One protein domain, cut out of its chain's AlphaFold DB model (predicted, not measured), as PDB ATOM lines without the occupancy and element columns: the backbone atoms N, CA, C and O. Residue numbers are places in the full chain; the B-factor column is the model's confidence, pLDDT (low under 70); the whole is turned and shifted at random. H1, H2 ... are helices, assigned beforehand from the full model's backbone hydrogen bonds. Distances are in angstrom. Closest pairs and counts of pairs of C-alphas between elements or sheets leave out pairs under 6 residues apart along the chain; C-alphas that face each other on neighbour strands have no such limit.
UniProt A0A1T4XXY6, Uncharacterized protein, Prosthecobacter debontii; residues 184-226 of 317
ATOM      1  N   PRO A 184     203.034 224.575 277.731       92.25
ATOM      2  CA  PRO A 184     202.710 223.891 276.472       92.25
ATOM      3  C   PRO A 184     203.626 224.220 275.286       92.25
ATOM      4  O   PRO A 184     203.558 223.501 274.293       92.25
ATOM      5  N   TYR A 185     204.424 225.289 275.367       95.38
ATOM      6  CA  TYR A 185     205.401 225.658 274.335       95.38
ATOM      7  C   TYR A 185     206.772 224.990 274.551       95.38
ATOM      8  O   TYR A 185     207.527 224.812 273.604       95.38
ATOM      9  N   ALA A 186     207.037 224.518 275.774       95.25
ATOM     10  CA  ALA A 186     208.319 223.974 276.209       95.25
ATOM     11  C   ALA A 186     208.858 222.808 275.359       95.25
ATOM     12  O   ALA A 186     208.245 221.737 275.271       95.25
ATOM     13  N   GLY A 187     210.083 222.967 274.869       95.31
ATOM     14  CA  GLY A 187     210.842 221.971 274.124       95.31
ATOM     15  C   GLY A 187     210.435 221.833 272.655       95.31
ATOM     16  O   GLY A 187     210.717 220.784 272.067       95.31
ATOM     17  N   ASP A 188     209.756 222.828 272.070       95.06
ATOM     18  CA  ASP A 188     209.343 222.808 270.658       95.06
ATOM     19  C   ASP A 188     210.335 223.509 269.703       95.06
ATOM     20  O   ASP A 188     210.258 223.322 268.481       95.06
ATOM     21  N   GLY A 189     211.347 224.186 270.262       93.38
ATOM     22  CA  GLY A 189     212.457 224.808 269.541       93.38
ATOM     23  C   GLY A 189     212.229 226.266 269.136       93.38
ATOM     24  O   GLY A 189     213.023 226.802 268.350       93.38
ATOM     25  N   LEU A 190     211.162 226.904 269.621       95.31
ATOM     26  CA  LEU A 190     210.938 228.344 269.481       95.31
ATOM     27  C   LEU A 190     211.410 229.119 270.724       95.31
ATOM     28  O   LEU A 190     211.824 228.531 271.715       95.31
ATOM     29  N   ASP A 191     211.401 230.455 270.644       94.56
ATOM     30  CA  ASP A 191     211.558 231.310 271.821       94.56
ATOM     31  C   ASP A 191     210.167 231.545 272.449       94.56
ATOM     32  O   ASP A 191     209.303 232.161 271.813       94.56
ATOM     33  N   ASP A 192     209.970 231.158 273.712       95.50
ATOM     34  CA  ASP A 192     208.724 231.347 274.477       95.50
ATOM     35  C   ASP A 192     208.233 232.806 274.424       95.50
ATOM     36  O   ASP A 192     207.033 233.082 274.342       95.50
ATOM     37  N   ALA A 193     209.172 233.760 274.422       95.19
ATOM     38  CA  ALA A 193     208.909 235.193 274.318       95.19
ATOM     39  C   ALA A 193     208.269 235.587 272.975       95.19
ATOM     40  O   ALA A 193     207.434 236.490 272.933       95.19
ATOM     41  N   TRP A 194     208.639 234.917 271.878       95.81
ATOM     42  CA  TRP A 194     208.045 235.123 270.554       95.81
ATOM     43  C   TRP A 194     206.654 234.486 270.489       95.81
ATOM     44  O   TRP A 194     205.715 235.134 270.030       95.81
ATOM     45  N   GLN A 195     206.482 233.271 271.021       97.56
ATOM     46  CA  GLN A 195     205.168 232.613 271.065       97.56
ATOM     47  C   GLN A 195     204.183 233.421 271.922       97.56
ATOM     48  O   GLN A 195     203.069 233.710 271.488       97.56
ATOM     49  N   PHE A 196     204.618 233.896 273.090       95.94
ATOM     50  CA  PHE A 196     203.812 234.750 273.959       95.94
ATOM     51  C   PHE A 196     203.519 236.136 273.360       95.94
ATOM     52  O   PHE A 196     202.441 236.678 273.601       95.94
ATOM     53  N   LEU A 197     204.429 236.708 272.562       96.25
ATOM     54  CA  LEU A 197     204.200 237.984 271.873       96.25
ATOM     55  C   LEU A 197     203.063 237.895 270.842       96.25
ATOM     56  O   LEU A 197     202.255 238.819 270.759       96.25
ATOM     57  N   TRP A 198     203.002 236.808 270.066       97.12
ATOM     58  CA  TRP A 198     202.011 236.641 268.995       97.12
ATOM     59  C   TRP A 198     200.700 235.997 269.460       97.12
ATOM     60  O   TRP A 198     199.635 236.366 268.967       97.12
ATOM     61  N   PHE A 199     200.765 235.070 270.418       97.31
ATOM     62  CA  PHE A 199     199.640 234.208 270.805       97.31
ATOM     63  C   PHE A 199     199.247 234.309 272.288       97.31
ATOM     64  O   PHE A 199     198.206 233.794 272.694       97.31
ATOM     65  N   GLY A 200     200.044 234.991 273.116       95.06
ATOM     66  CA  GLY A 200     199.845 235.017 274.563       95.06
ATOM     67  C   GLY A 200     200.142 233.662 275.226       95.06
ATOM     68  O   GLY A 200     200.906 232.854 274.698       95.06
ATOM     69  N   PRO A 201     199.601 233.396 276.427       92.38
ATOM     70  CA  PRO A 201     199.893 232.165 277.144       92.38
ATOM     71  C   PRO A 201     199.015 230.998 276.674       92.38
ATOM     72  O   PRO A 201     197.793 231.033 276.814       92.38
ATOM     73  N   HIS A 202     199.668 229.905 276.268       88.25
ATOM     74  CA  HIS A 202     199.076 228.565 276.148       88.25
ATOM     75  C   HIS A 202     198.050 228.362 275.011       88.25
ATOM     76  O   HIS A 202     197.302 227.382 275.044       88.25
ATOM     77  N   ASP A 203     198.015 229.230 273.997       95.38
ATOM     78  CA  ASP A 203     197.208 229.011 272.789       95.38
ATOM     79  C   ASP A 203     197.878 227.958 271.873       95.38
ATOM     80  O   ASP A 203     199.028 228.165 271.465       95.38
ATOM     81  N   PRO A 204     197.201 226.847 271.506       95.81
ATOM     82  CA  PRO A 204     197.720 225.851 270.563       95.81
ATOM     83  C   PRO A 204     198.097 226.396 269.177       95.81
ATOM     84  O   PRO A 204     198.870 225.746 268.473       95.81
ATOM     85  N   ALA A 205     197.592 227.568 268.780       97.19
ATOM     86  CA  ALA A 205     198.023 228.254 267.564       97.19
ATOM     87  C   ALA A 205     199.510 228.658 267.601       97.19
ATOM     88  O   ALA A 205     200.115 228.778 266.544       97.19
ATOM     89  N   GLY A 206     200.119 228.801 268.786       97.06
ATOM     90  CA  GLY A 206     201.532 229.167 268.954       97.06
ATOM     91  C   GLY A 206     202.549 228.020 268.883       97.06
ATOM     92  O   GLY A 206     203.749 228.270 268.963       97.06
ATOM     93  N   LEU A 207     202.110 226.767 268.721       97.38
ATOM     94  CA  LEU A 207     203.004 225.599 268.654       97.38
ATOM     95  C   LEU A 207     203.873 225.612 267.382       97.38
ATOM     96  O   LEU A 207     203.379 225.950 266.308       97.38
ATOM     97  N   ALA A 208     205.123 225.146 267.452       97.62
ATOM     98  CA  ALA A 208     206.105 225.147 266.353       97.62
ATOM     99  C   ALA A 208     205.624 224.601 264.992       97.62
ATOM    100  O   ALA A 208     206.149 224.985 263.943       97.62
ATOM    101  N   GLN A 209     204.649 223.687 264.998       97.44
ATOM    102  CA  GLN A 209     204.110 223.018 263.805       97.44
ATOM    103  C   GLN A 209     202.746 223.565 263.341       97.44
ATOM    104  O   GLN A 209     202.178 223.031 262.390       97.44
ATOM    105  N   ALA A 210     202.203 224.592 263.998       97.94
ATOM    106  CA  ALA A 210     200.983 225.257 263.552       97.94
ATOM    107  C   ALA A 210     201.276 226.238 262.401       97.94
ATOM    108  O   ALA A 210     202.305 226.909 262.400       97.94
ATOM    109  N   ASP A 211     200.348 226.301 261.445       97.94
ATOM    110  CA  ASP A 211     200.209 227.325 260.399       97.94
ATOM    111  C   ASP A 211     199.037 228.208 260.851       97.94
ATOM    112  O   ASP A 211     197.868 227.897 260.597       97.94
ATOM    113  N   ALA A 212     199.341 229.178 261.718       97.50
ATOM    114  CA  ALA A 212     198.339 229.844 262.547       97.50
ATOM    115  C   ALA A 212     197.536 230.890 261.771       97.50
ATOM    116  O   ALA A 212     196.317 230.995 261.948       97.50
ATOM    117  N   ASP A 213     198.196 231.630 260.877       97.75
ATOM    118  CA  ASP A 213     197.495 232.519 259.967       97.75
ATOM    119  C   ASP A 213     196.922 231.782 258.751       97.75
ATOM    120  O   ASP A 213     195.855 232.191 258.292       97.75
ATOM    121  N   GLY A 214     197.506 230.668 258.292       97.50
ATOM    122  CA  GLY A 214     197.049 229.880 257.149       97.50
ATOM    123  C   GLY A 214     197.618 230.335 255.798       97.50
ATOM    124  O   GLY A 214     196.828 230.467 254.850       97.50
ATOM    125  N   ASP A 215     198.921 230.622 255.703       96.75
ATOM    126  CA  ASP A 215     199.654 230.956 254.463       96.75
ATOM    127  C   ASP A 215     200.421 229.763 253.842       96.75
ATOM    128  O   ASP A 215     200.782 229.805 252.652       96.75
ATOM    129  N   GLY A 216     200.615 228.689 254.618       96.62
ATOM    130  CA  GLY A 216     201.347 227.479 254.241       96.62
ATOM    131  C   GLY A 216     202.741 227.318 254.867       96.62
ATOM    132  O   GLY A 216     203.390 226.301 254.597       96.62
ATOM    133  N   PHE A 217     203.216 228.268 255.675       97.19
ATOM    134  CA  PHE A 217     204.385 228.108 256.544       97.19
ATOM    135  C   PHE A 217     203.972 227.754 257.985       97.19
ATOM    136  O   PHE A 217     202.820 227.902 258.369       97.19
ATOM    137  N   THR A 218     204.899 227.212 258.782       98.00
ATOM    138  CA  THR A 218     204.654 226.938 260.210       98.00
ATOM    139  C   THR A 218     205.350 227.964 261.091       98.00
ATOM    140  O   THR A 218     206.351 228.544 260.674       98.00
ATOM    141  N   ASN A 219     204.928 228.102 262.348       98.00
ATOM    142  CA  ASN A 219     205.580 228.969 263.334       98.00
ATOM    143  C   ASN A 219     207.112 228.782 263.404       98.00
ATOM    144  O   ASN A 219     207.842 229.765 263.495       98.00
ATOM    145  N   ALA A 220     207.635 227.553 263.282       96.94
ATOM    146  CA  ALA A 220     209.082 227.307 263.186       96.94
ATOM    147  C   ALA A 220     209.721 227.830 261.884       96.94
ATOM    148  O   ALA A 220     210.836 228.356 261.906       96.94
ATOM    149  N   TYR A 221     208.993 227.726 260.769       96.31
ATOM    150  CA  TYR A 221     209.166 228.521 259.547       96.31
ATOM    151  C   TYR A 221     209.478 229.997 259.836       96.31
ATOM    152  O   TYR A 221     210.509 230.570 259.461       96.31
ATOM    153  N   GLU A 222     208.521 230.616 260.503       96.94
ATOM    154  CA  GLU A 222     208.407 232.061 260.641       96.94
ATOM    155  C   GLU A 222     209.368 232.636 261.673       96.94
ATOM    156  O   GLU A 222     210.051 233.626 261.420       96.94
ATOM    157  N   HIS A 223     209.529 231.943 262.794       95.56
ATOM    158  CA  HIS A 223     210.537 232.219 263.807       95.56
ATOM    159  C   HIS A 223     211.964 232.179 263.225       95.56
ATOM    160  O   HIS A 223     212.784 233.075 263.474       95.56
ATOM    161  N   LEU A 224     212.259 231.176 262.384       95.00
ATOM    162  CA  LEU A 224     213.541 231.061 261.687       95.00
ATOM    163  C   LEU A 224     213.748 232.197 260.680       95.00
ATOM    164  O   LEU A 224     214.837 232.770 260.630       95.00
ATOM    165  N   THR A 225     212.733 232.539 259.887       93.88
ATOM    166  CA  THR A 225     212.875 233.498 258.775       93.88
ATOM    167  C   THR A 225     212.649 234.963 259.158       93.88
ATOM    168  O   THR A 225     213.190 235.838 258.484       93.88
ATOM    169  N   GLY A 226     211.961 235.229 260.271       93.06
ATOM    170  CA  GLY A 226     211.660 236.569 260.782       93.06
ATOM    171  C   GLY A 226     210.290 237.126 260.384       93.06
ATOM    172  O   GLY A 226     210.143 238.347 260.340       93.06
TER     173      GLY A 226
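What this domain is: This is residues 184 to 226 of the 317 residues of an uncharacterized protein of Prosthecobacter debontii (UniProt A0A1T4XXY6). This small, rounded domain has little regular structure: two short helices, H1 and H2, stand steeply tilted to each other, and a long winding link, residues 200 to 218, joins them. The printed part has 43 residues, of which 15 are in H1 and then H2; the class is all helix, with no named strand. It is compact, with a radius of gyration of 9.1 A, and spans 23 by 17 by 16 A.

How they stand to each other: Start with H1, residues 192 to 199, and go on to H2, residues 219 to 225. They are close but not clearly touching; their closest C-alphas, those of Trp 194 and His 223, are 7.8 A apart. They run opposite ways at a steep tilt of 69 degrees, only just short of about perpendicular. In both helices every O i to N i+4 pair is within hydrogen-bond range.

Where its parts are: Find C-alpha 192 at (208.724, 231.347, 274.477); from there H1 runs 10.2 A to C-alpha 199. H2 runs 9.7 A from C-alpha 219 to C-alpha 225 at (212.875, 233.498, 258.775).

The domain as a whole: The C-alphas farthest apart, those of Ala 186 and Asp 215, are 24.4 A apart. The link from H1 to H2 is long, with 19 residues. The printed part has no cut, and no printed residue is under 70 in pLDDT.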